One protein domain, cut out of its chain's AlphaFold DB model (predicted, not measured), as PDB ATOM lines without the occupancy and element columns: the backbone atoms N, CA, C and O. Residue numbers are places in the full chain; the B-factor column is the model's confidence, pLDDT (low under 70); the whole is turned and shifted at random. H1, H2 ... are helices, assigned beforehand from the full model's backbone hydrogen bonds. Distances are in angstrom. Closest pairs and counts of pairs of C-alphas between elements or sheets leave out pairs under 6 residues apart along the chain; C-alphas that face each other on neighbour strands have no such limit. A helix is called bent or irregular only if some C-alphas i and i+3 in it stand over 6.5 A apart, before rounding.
ATOM      1  N   ALA A   6      -5.716  40.216 -11.425       89.88
ATOM      2  CA  ALA A   6      -4.292  40.161 -11.103       89.88
ATOM      3  C   ALA A   6      -3.624  41.549 -11.106       89.88
ATOM      4  O   ALA A   6      -2.903  41.867 -10.165       89.88
ATOM      5  N   GLU A   7      -3.918  42.393 -12.100       91.25
ATOM      6  CA  GLU A   7      -3.369  43.755 -12.187       91.25
ATOM      7  C   GLU A   7      -3.881  44.632 -11.046       91.25
ATOM      8  O   GLU A   7      -3.105  45.297 -10.357       91.25
ATOM      9  N   VAL A   8      -5.183  44.539 -10.757       92.19
ATOM     10  CA  VAL A   8      -5.779  45.212  -9.597       92.19
ATOM     11  C   VAL A   8      -5.128  44.748  -8.294       92.19
ATOM     12  O   VAL A   8      -4.791  45.570  -7.445       92.19
ATOM     13  N   GLY A   9      -4.924  43.438  -8.135       92.38
ATOM     14  CA  GLY A   9      -4.277  42.863  -6.959       92.38
ATOM     15  C   GLY A   9      -2.837  43.347  -6.782       92.38
ATOM     16  O   GLY A   9      -2.445  43.721  -5.677       92.38
ATOM     17  N   LYS A  10      -2.058  43.403  -7.867       93.81
ATOM     18  CA  LYS A  10      -0.679  43.907  -7.860       93.81
ATOM     19  C   LYS A  10      -0.620  45.384  -7.476       93.81
ATOM     20  O   LYS A  10       0.203  45.761  -6.647       93.81
ATOM     21  N   TRP A  11      -1.517  46.204  -8.015       93.69
ATOM     22  CA  TRP A  11      -1.611  47.615  -7.646       93.69
ATOM     23  C   TRP A  11      -2.013  47.803  -6.174       93.69
ATOM     24  O   TRP A  11      -1.358  48.545  -5.440       93.69
ATOM     25  N   LEU A  12      -3.028  47.067  -5.700       93.75
ATOM     26  CA  LEU A  12      -3.456  47.096  -4.296       93.75
ATOM     27  C   LEU A  12      -2.331  46.689  -3.342       93.75
ATOM     28  O   LEU A  12      -2.191  47.289  -2.275       93.75
ATOM     29  N   ARG A  13      -1.504  45.710  -3.732       93.38
ATOM     30  CA  ARG A  13      -0.308  45.327  -2.978       93.38
ATOM     31  C   ARG A  13       0.608  46.524  -2.752       93.38
ATOM     32  O   ARG A  13       0.964  46.791  -1.609       93.38
ATOM     33  N   SER A  14       0.957  47.249  -3.816       92.12
ATOM     34  CA  SER A  14       1.844  48.415  -3.743       92.12
ATOM     35  C   SER A  14       1.270  49.528  -2.864       92.12
ATOM     36  O   SER A  14       2.006  50.116  -2.073       92.12
ATOM     37  N   VAL A  15      -0.041  49.779  -2.940       92.06
ATOM     38  CA  VAL A  15      -0.719  50.781  -2.099       92.06
ATOM     39  C   VAL A  15      -0.670  50.389  -0.621       92.06
ATOM     40  O   VAL A  15      -0.269  51.194   0.220       92.06
ATOM     41  N   VAL A  16      -1.046  49.151  -0.289       91.06
ATOM     42  CA  VAL A  16      -1.059  48.674   1.102       91.06
ATOM     43  C   VAL A  16       0.349  48.585   1.671       91.06
ATOM     44  O   VAL A  16       0.573  48.940   2.824       91.06
ATOM     45  N   GLU A  17       1.321  48.171   0.866       89.81
ATOM     46  CA  GLU A  17       2.719  48.139   1.273       89.81
ATOM     47  C   GLU A  17       3.274  49.549   1.524       89.81
ATOM     48  O   GLU A  17       3.910  49.774   2.553       89.81
ATOM     49  N   GLY A  18       2.972  50.520   0.657       88.94
ATOM     50  CA  GLY A  18       3.322  51.926   0.873       88.94
ATOM     51  C   GLY A  18       2.696  52.498   2.148       88.94
ATOM     52  O   GLY A  18       3.393  53.097   2.967       88.94
ATOM     53  N   HIS A  19       1.404  52.233   2.366       88.50
ATOM     54  CA  HIS A  19       0.693  52.652   3.573       88.50
ATOM     55  C   HIS A  19       1.315  52.042   4.839       88.50
ATOM     56  O   HIS A  19       1.619  52.761   5.790       88.50
ATOM     57  N   ASN A  20       1.594  50.736   4.828       86.44
ATOM     58  CA  ASN A  20       2.235  50.041   5.944       86.44
ATOM     59  C   ASN A  20       3.654  50.558   6.216       86.44
ATOM     60  O   ASN A  20       4.057  50.632   7.371       86.44
ATOM     61  N   ARG A  21       4.428  50.933   5.190       84.50
ATOM     62  CA  ARG A  21       5.771  51.514   5.381       84.50
ATOM     63  C   ARG A  21       5.719  52.892   6.036       84.50
ATOM     64  O   ARG A  21       6.584  53.199   6.854       84.50
ATOM     65  N   TYR A  22       4.720  53.703   5.695       85.19
ATOM     66  CA  TYR A  22       4.569  55.050   6.245       85.19
ATOM     67  C   TYR A  22       4.006  55.028   7.674       85.19
ATOM     68  O   TYR A  22       4.566  55.646   8.578       85.19
ATOM     69  N   TYR A  23       2.941  54.255   7.898       82.81
ATOM     70  CA  TYR A  23       2.191  54.211   9.158       82.81
ATOM     71  C   TYR A  23       2.555  53.025  10.072       82.81
ATOM     72  O   TYR A  23       1.919  52.833  11.110       82.81
ATOM     73  N   GLY A  24       3.569  52.237   9.701       80.06
ATOM     74  CA  GLY A  24       4.082  51.044  10.391       80.06
ATOM     75  C   GLY A  24       4.807  51.323  11.701       80.06
ATOM     76  O   GLY A  24       5.970  50.942  11.853       80.06
ATOM     77  N   VAL A  25       4.138  51.995  12.635       75.50
ATOM     78  CA  VAL A  25       4.608  52.210  14.007       75.50
ATOM     79  C   VAL A  25       3.977  51.187  14.962       75.50
ATOM     80  O   VAL A  25       2.843  50.762  14.728       75.50
ATOM     81  N   PRO A  26       4.670  50.790  16.046       69.62
ATOM     82  CA  PRO A  26       4.200  49.738  16.953       69.62
ATOM     83  C   PRO A  26       2.794  49.942  17.524       69.62
ATOM     84  O   PRO A  26       2.031  48.987  17.620       69.62
ATOM     85  N   SER A  27       2.418  51.182  17.838       77.25
ATOM     86  CA  SER A  27       1.096  51.523  18.377       77.25
ATOM     87  C   SER A  27      -0.035  51.502  17.343       77.25
ATOM     88  O   SER A  27      -1.199  51.572  17.721       77.25
ATOM     89  N   ASN A  28       0.275  51.397  16.045       82.00
ATOM     90  CA  ASN A  28      -0.701  51.566  14.965       82.00
ATOM     91  C   ASN A  28      -1.018  50.266  14.204       82.00
ATOM     92  O   ASN A  28      -1.743  50.285  13.210       82.00
ATOM     93  N   LEU A  29      -0.500  49.121  14.663       82.19
ATOM     94  CA  LEU A  29      -0.781  47.814  14.057       82.19
ATOM     95  C   LEU A  29      -2.288  47.498  13.928       82.19
ATOM     96  O   LEU A  29      -2.676  47.027  12.855       82.19
ATOM     97  N   PRO A  30      -3.156  47.790  14.925       86.62
ATOM     98  CA  PRO A  30      -4.595  47.556  14.788       86.62
ATOM     99  C   PRO A  30      -5.219  48.359  13.640       86.62
ATOM    100  O   PRO A  30      -5.958  47.804  12.827       86.62
ATOM    101  N   SER A  31      -4.866  49.640  13.509       87.88
ATOM    102  CA  SER A  31      -5.378  50.506  12.442       87.88
ATOM    103  C   SER A  31      -4.941  50.031  11.056       87.88
ATOM    104  O   SER A  31      -5.735  50.067  10.116       87.88
ATOM    105  N   LEU A  32      -3.707  49.534  10.920       88.75
ATOM    106  CA  LEU A  32      -3.216  48.953   9.665       88.75
ATOM    107  C   LEU A  32      -3.970  47.668   9.296       88.75
ATOM    108  O   LEU A  32      -4.270  47.435   8.122       88.75
ATOM    109  N   GLY A  33      -4.314  46.849  10.294       88.88
ATOM    110  CA  GLY A  33      -5.185  45.686  10.124       88.88
ATOM    111  C   GLY A  33      -6.578  46.076   9.625       88.88
ATOM    112  O   GLY A  33      -7.063  45.508   8.642       88.88
ATOM    113  N   SER A  34      -7.188  47.101  10.227       91.62
ATOM    114  CA  SER A  34      -8.479  47.641   9.782       91.62
ATOM    115  C   SER A  34      -8.408  48.209   8.367       91.62
ATOM    116  O   SER A  34      -9.273  47.913   7.543       91.62
ATOM    117  N   PHE A  35      -7.359  48.968   8.035       90.56
ATOM    118  CA  PHE A  35      -7.155  49.503   6.688       90.56
ATOM    119  C   PHE A  35      -7.118  48.381   5.646       90.56
ATOM    120  O   PHE A  35      -7.886  48.390   4.682       90.56
ATOM    121  N   ARG A  36      -6.293  47.357   5.894       91.81
ATOM    122  CA  ARG A  36      -6.223  46.139   5.081       91.81
ATOM    123  C   ARG A  36      -7.602  45.491   4.896       91.81
ATOM    124  O   ARG A  36      -7.970  45.150   3.770       91.81
ATOM    125  N   TYR A  37      -8.355  45.320   5.982       91.25
ATOM    126  CA  TYR A  37      -9.685  44.707   5.952       91.25
ATOM    127  C   TYR A  37     -10.667  45.515   5.093       91.25
ATOM    128  O   TYR A  37     -11.357  44.953   4.238       91.25
ATOM    129  N   HIS A  38     -10.705  46.838   5.269       93.31
ATOM    130  CA  HIS A  38     -11.590  47.712   4.503       93.31
ATOM    131  C   HIS A  38     -11.244  47.713   3.014       93.31
ATOM    132  O   HIS A  38     -12.146  47.532   2.194       93.31
ATOM    133  N   VAL A  39      -9.960  47.822   2.654       92.75
ATOM    134  CA  VAL A  39      -9.495  47.709   1.260       92.75
ATOM    135  C   VAL A  39      -9.986  46.402   0.635       92.75
ATOM    136  O   VAL A  39     -10.592  46.411  -0.441       92.75
ATOM    137  N   GLY A  40      -9.812  45.283   1.341       91.19
ATOM    138  CA  GLY A  40     -10.298  43.986   0.889       91.19
ATOM    139  C   GLY A  40     -11.818  43.951   0.688       91.19
ATOM    140  O   GLY A  40     -12.308  43.514  -0.358       91.19
ATOM    141  N   ARG A  41     -12.588  44.470   1.652       92.12
ATOM    142  CA  ARG A  41     -14.057  44.532   1.585       92.12
ATOM    143  C   ARG A  41     -14.552  45.374   0.403       92.12
ATOM    144  O   ARG A  41     -15.507  44.976  -0.272       92.12
ATOM    145  N   TYR A  42     -13.910  46.507   0.117       91.75
ATOM    146  CA  TYR A  42     -14.236  47.329  -1.052       91.75
ATOM    147  C   TYR A  42     -13.896  46.622  -2.362       91.75
ATOM    148  O   TYR A  42     -14.695  46.665  -3.305       91.75
ATOM    149  N   TRP A  43     -12.767  45.913  -2.411       91.25
ATOM    150  CA  TRP A  43     -12.385  45.129  -3.579       91.25
ATOM    151  C   TRP A  43     -13.392  44.007  -3.860       91.25
ATOM    152  O   TRP A  43     -13.900  43.910  -4.975       91.25
ATOM    153  N   TYR A  44     -13.801  43.255  -2.834       90.00
ATOM    154  CA  TYR A  44     -14.842  42.224  -2.934       90.00
ATOM    155  C   TYR A  44     -16.156  42.782  -3.490       90.00
ATOM    156  O   TYR A  44     -16.729  42.255  -4.445       90.00
ATOM    157  N   ARG A  45     -16.618  43.908  -2.932       89.94
ATOM    158  CA  ARG A  45     -17.859  44.565  -3.357       89.94
ATOM    159  C   ARG A  45     -17.769  45.113  -4.786       89.94
ATOM    160  O   ARG A  45     -18.798  45.248  -5.445       89.94
ATOM    161  N   THR A  46     -16.573  45.450  -5.258       89.75
ATOM    162  CA  THR A  46     -16.323  45.898  -6.637       89.75
ATOM    163  C   THR A  46     -16.318  44.714  -7.602       89.75
ATOM    164  O   THR A  46     -17.006  44.758  -8.619       89.75
ATOM    165  N   LEU A  47     -15.640  43.616  -7.251       87.69
ATOM    166  CA  LEU A  47     -15.618  42.390  -8.052       87.69
ATOM    167  C   LEU A  47     -17.010  41.767  -8.200       87.69
ATOM    168  O   LEU A  47     -17.387  41.387  -9.307       87.69
ATOM    169  N   ARG A  48     -17.812  41.730  -7.127       86.38
ATOM    170  CA  ARG A  48     -19.200  41.237  -7.190       86.38
ATOM    171  C   ARG A  48     -20.115  42.085  -8.062       86.38
ATOM    172  O   ARG A  48     -21.015  41.536  -8.677       86.38
ATOM    173  N   ARG A  49     -19.897  43.402  -8.113       86.19
ATOM    174  CA  ARG A  49     -20.660  44.298  -8.997       86.19
ATOM    175  C   ARG A  49     -20.255  44.155 -10.461       86.19
ATOM    176  O   ARG A  49     -21.077  44.373 -11.338       86.19
ATOM    177  N   ARG A  50     -18.996  43.800 -10.722       83.44
ATOM    178  CA  ARG A  50     -18.469  43.636 -12.079       83.44
ATOM    179  C   ARG A  50     -18.762  42.262 -12.678       83.44
ATOM    180  O   ARG A  50     -18.982  42.159 -13.880       83.44
ATOM    181  N   SER A  51     -18.703  41.205 -11.875       72.44
ATOM    182  CA  SER A  51     -18.954  39.852 -12.364       72.44
ATOM    183  C   SER A  51     -20.453  39.631 -12.529       72.44
ATOM    184  O   SER A  51     -21.168  39.500 -11.540       72.44
ATOM    185  N   GLN A  52     -20.924  39.524 -13.774       66.69
ATOM    186  CA  GLN A  52     -22.313  39.142 -14.060       66.69
ATOM    187  C   GLN A  52     -22.671  37.747 -13.518       66.69
ATOM    188  O   GLN A  52     -23.831  37.468 -13.241       66.69
ATOM    189  N   LYS A  53     -21.675  36.871 -13.307       58.22
ATOM    190  CA  LYS A  53     -21.837  35.622 -12.556       58.22
ATOM    191  C   LYS A  53     -21.405  35.864 -11.115       58.22
ATOM    192  O   LYS A  53     -20.213  35.918 -10.815       58.22
ATOM    193  N   THR A  54     -22.361  35.954 -10.204       63.94
ATOM    194  CA  THR A  54     -22.202  36.212  -8.758       63.94
ATOM    195  C   THR A  54     -21.452  35.118  -7.975       63.94
ATOM    196  O   THR A  54     -21.492  35.105  -6.750       63.94
ATOM    197  N   ARG A  55     -20.732  34.214  -8.654       69.94
ATOM    198  CA  ARG A  55     -20.047  33.026  -8.111       69.94
ATOM    199  C   ARG A  55     -18.810  33.312  -7.252       69.94
ATOM    200  O   ARG A  55     -18.131  32.376  -6.844       69.94
ATOM    201  N   LEU A  56     -18.479  34.576  -6.994       79.25
ATOM    202  CA  LEU A  56     -17.324  34.912  -6.171       79.25
ATOM    203  C   LEU A  56     -17.676  34.690  -4.693       79.25
ATOM    204  O   LEU A  56     -18.269  35.563  -4.057       79.25
ATOM    205  N   THR A  57     -17.359  33.498  -4.182       84.44
ATOM    206  CA  THR A  57     -17.555  33.153  -2.770       84.44
ATOM    207  C   THR A  57     -16.554  33.887  -1.888       84.44
ATOM    208  O   THR A  57     -15.509  34.367  -2.346       84.44
ATOM    209  N   TRP A  58     -16.870  33.964  -0.598       83.00
ATOM    210  CA  TRP A  58     -15.966  34.552   0.379       83.00
ATOM    211  C   TRP A  58     -14.644  33.777   0.472       83.00
ATOM    212  O   TRP A  58     -13.598  34.417   0.531       83.00
ATOM    213  N   GLU A  59     -14.636  32.439   0.358       86.44
ATOM    214  CA  GLU A  59     -13.374  31.677   0.384       86.44
ATOM    215  C   GLU A  59     -12.465  32.024  -0.799       86.44
ATOM    216  O   GLU A  59     -11.247  32.137  -0.646       86.44
ATOM    217  N   CYS A  60     -13.044  32.226  -1.987       86.62
ATOM    218  CA  CYS A  60     -12.283  32.633  -3.166       86.62
ATOM    219  C   CYS A  60     -11.672  34.030  -2.969       86.62
ATOM    220  O   CYS A  60     -10.524  34.276  -3.347       86.62
ATOM    221  N   MET A  61     -12.410  34.925  -2.304       88.44
ATOM    222  CA  MET A  61     -11.907  36.243  -1.933       88.44
ATOM    223  C   MET A  61     -10.786  36.170  -0.890       88.44
ATOM    224  O   MET A  61      -9.784  36.862  -1.048       88.44
ATOM    225  N   CYS A  62     -10.895  35.307   0.126       87.94
ATOM    226  CA  CYS A  62      -9.833  35.108   1.116       87.94
ATOM    227  C   CYS A  62      -8.514  34.695   0.447       87.94
ATOM    228  O   CYS A  62      -7.475  35.286   0.722       87.94
ATOM    229  N   ARG A  63      -8.557  33.788  -0.540       90.38
ATOM    230  CA  ARG A  63      -7.360  33.409  -1.316       90.38
ATOM    231  C   ARG A  63      -6.741  34.591  -2.067       90.38
ATOM    232  O   ARG A  63      -5.520  34.676  -2.185       90.38
ATOM    233  N   LEU A  64      -7.562  35.507  -2.587       89.00
ATOM    234  CA  LEU A  64      -7.080  36.741  -3.214       89.00
ATOM    235  C   LEU A  64      -6.479  37.703  -2.181       89.00
ATOM    236  O   LEU A  64      -5.456  38.328  -2.466       89.00
ATOM    237  N   PHE A  65      -7.070  37.807  -0.989       88.75
ATOM    238  CA  PHE A  65      -6.524  38.611   0.104       88.75
ATOM    239  C   PHE A  65      -5.167  38.109   0.570       88.75
ATOM    240  O   PHE A  65      -4.257  38.915   0.738       88.75
ATOM    241  N   ASP A  66      -5.010  36.803   0.745       88.06
ATOM    242  CA  ASP A  66      -3.744  36.228   1.196       88.06
ATOM    243  C   ASP A  66      -2.663  36.338   0.120       88.06
ATOM    244  O   ASP A  66      -1.493  36.564   0.425       88.06
ATOM    245  N   ARG A  67      -3.053  36.253  -1.158       91.69
ATOM    246  CA  ARG A  67      -2.123  36.369  -2.287       91.69
ATOM    247  C   ARG A  67      -1.607  37.789  -2.503       91.69
ATOM    248  O   ARG A  67      -0.415  37.982  -2.725       91.69
ATOM    249  N   TRP A  68      -2.504  38.769  -2.545       92.19
ATOM    250  CA  TRP A  68      -2.173  40.108  -3.052       92.19
ATOM    251  C   TRP A  68      -1.918  41.125  -1.961       92.19
ATOM    252  O   TRP A  68      -1.240  42.126  -2.153       92.19
ATOM    253  N   LEU A  69      -2.497  40.884  -0.808       89.75
ATOM    254  CA  LEU A  69      -2.732  41.887   0.188       89.75
ATOM    255  C   LEU A  69      -1.797  41.434   1.334       89.75
ATOM    256  O   LEU A  69      -2.107  40.446   1.994       89.75
ATOM    257  N   PRO A  70      -0.664  42.102   1.610       85.88
ATOM    258  CA  PRO A  70       0.238  41.684   2.679       85.88
ATOM    259  C   PRO A  70      -0.323  42.052   4.056       85.88
ATOM    260  O   PRO A  70      -1.030  43.053   4.216       85.88
ATOM    261  N   TRP A  71       0.014  41.249   5.066       80.94
ATOM    262  CA  TRP A  71      -0.212  41.624   6.459       80.94
ATOM    263  C   TRP A  71       0.707  42.788   6.851       80.94
ATOM    264  O   TRP A  71       1.852  42.839   6.384       80.94
ATOM    265  N   PRO A  72       0.230  43.726   7.687       78.31
ATOM    266  CA  PRO A  72       1.075  44.787   8.205       78.31
ATOM    267  C   PRO A  72       2.234  44.186   8.994       78.31
ATOM    268  O   PRO A  72       2.042  43.485   9.985       78.31
ATOM    269  N   LYS A  73       3.451  44.449   8.519       72.19
ATOM    270  CA  LYS A  73       4.686  44.101   9.215       72.19
ATOM    271  C   LYS A  73       5.226  45.343   9.897       72.19
ATOM    272  O   LYS A  73       5.187  46.438   9.333       72.19
ATOM    273  N   LEU A  74       5.756  45.157  11.097       67.44
ATOM    274  CA  LEU A  74       6.432  46.215  11.828       67.44
ATOM    275  C   LEU A  74       7.742  46.547  11.102       67.44
ATOM    276  O   LEU A  74       8.730  45.831  11.222       67.44
ATOM    277  N   HIS A  75       7.724  47.596  10.282       64.94
ATOM    278  CA  HIS A  75       8.869  47.954   9.442       64.94
ATOM    279  C   HIS A  75       9.916  48.792  10.183       64.94
ATOM    280  O   HIS A  75      11.060  48.874   9.741       64.94
ATOM    281  N   ARG A  76       9.535  49.444  11.288       60.69
ATOM    282  CA  ARG A  76      10.389  50.383  12.019       60.69
ATOM    283  C   ARG A  76      10.476  50.018  13.496       60.69
ATOM    284  O   ARG A  76       9.460  49.881  14.172       60.69
ATOM    285  N   SER A  77      11.705  49.948  14.010       59.56
ATOM    286  CA  SER A  77      11.968  49.971  15.450       59.56
ATOM    287  C   SER A  77      11.388  51.252  16.067       59.56
ATOM    288  O   SER A  77      11.270  52.281  15.381       59.56
ATOM    289  N   TYR A  78      11.011  51.167  17.347       58.12
ATOM    290  CA  TYR A  78      10.400  52.249  18.128       58.12
ATOM    291  C   TYR A  78      11.079  53.607  17.857       58.12
ATOM    292  O   TYR A  78      12.307  53.644  17.747       58.12
ATOM    293  N   PRO A  79      10.330  54.724  17.765       59.66
ATOM    294  CA  PRO A  79      10.921  56.053  17.621       59.66
ATOM    295  C   PRO A  79      11.981  56.341  18.686       59.66
ATOM    296  O   PRO A  79      13.021  56.869  18.333       59.66
ATOM    297  N   SER A  80      11.793  55.894  19.932       59.53
ATOM    298  CA  SER A  80      12.799  56.007  21.001       59.53
ATOM    299  C   SER A  80      14.139  55.352  20.640       59.53
ATOM    300  O   SER A  80      15.188  55.945  20.860       59.53
ATOM    301  N   ARG A  81      14.122  54.185  19.979       58.44
ATOM    302  CA  ARG A  81      15.332  53.523  19.451       58.44
ATOM    303  C   ARG A  81      15.918  54.192  18.205       58.44
ATOM    304  O   ARG A  81      17.089  53.981  17.923       58.44
ATOM    305  N   ARG A  82      15.129  54.946  17.433       58.03
ATOM    306  CA  ARG A  82      15.605  55.646  16.220       58.03
ATOM    307  C   ARG A  82      16.046  57.083  16.459       58.03
ATOM    308  O   ARG A  82      16.880  57.573  15.714       58.03
ATOM    309  N   LEU A  83      15.456  57.746  17.444       62.56
ATOM    310  CA  LEU A  83      15.708  59.139  17.795       62.56
ATOM    311  C   LEU A  83      16.634  59.271  19.007       62.56
ATOM    312  O   LEU A  83      16.969  60.388  19.373       62.56
ATOM    313  N   GLY A  84      17.047  58.155  19.619       58.62
ATOM    314  CA  GLY A  84      18.005  58.162  20.724       58.62
ATOM    315  C   GLY A  84      17.527  58.958  21.937       58.62
ATOM    316  O   GLY A  84      18.350  59.515  22.651       58.62
TER     317      GLY A  84
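What this domain is: This is residues 6 to 84 of the 87 residues of an uncharacterized protein of Pyrinomonadaceae bacterium (UniProt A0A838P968). The long helix H2 and the shorter H1, joined by a tight turn, run opposite ways at a small angle, and H3 crosses them slantwise on one side. At one end residues 49 to 55, of which 49 and 50 belong to H2, stick out; at the other, a tail after H3 ends in the small helix H4, which packs on no other helix. The printed part has 79 residues with four named helices, H1, H2, H3 and H4 in chain order, and no named strand: all helix. It is loose, with a radius of gyration of the C-alphas of 15.2 A, and spans 57 by 21 by 16 A.

How they stand to each other: H2, residues 26 to 50, and H1, residues 6 to 23, form a helical hairpin, opposite ways at a shallow tilt of 20 degrees. They only just touch, with 3 pairs of C-alphas within 8 A, through residues 32 to 36 of H2 and 16 to 23 of H1 alone; the closest C-alphas, of Asn 20 and Leu 32, are 6.7 A apart. H3, residues 58 to 68, touches H1 at its residues 9 to 13 alone, the closest C-alphas being those of Gly 9 and Trp 68, 5.2 A, at a steep tilt of 64 degrees, the same way. H2 and H3 are close but not clearly touching: the closest C-alphas, of Gly 40 and Phe 65, are 6.6 A apart. H4, residues 79 to 83, is apart from H1, H2 and H3. Every O i to N i+4 pair is within hydrogen-bond range in H1, H3 and H4, and 19 of 21 are in H2.

Where its parts are: H2 measures 37.3 A and is irregular, with C-alphas 27 and 30 7.8 A apart. H1 measures 25.5 A from C-alpha 6 at (-4.292, 40.161, -11.103). H3 measures 15.3 A, and H4 5.7 A to C-alpha 83 at (15.708, 59.139, 17.795).

The domain as a whole: The C-alphas farthest apart, of Lys 53 and Gly 84, are 56.6 A apart. The printed part has no cut and no long link. Confidence is under 70 at residue 26, residues 52 to 55 and residues 74 to 84.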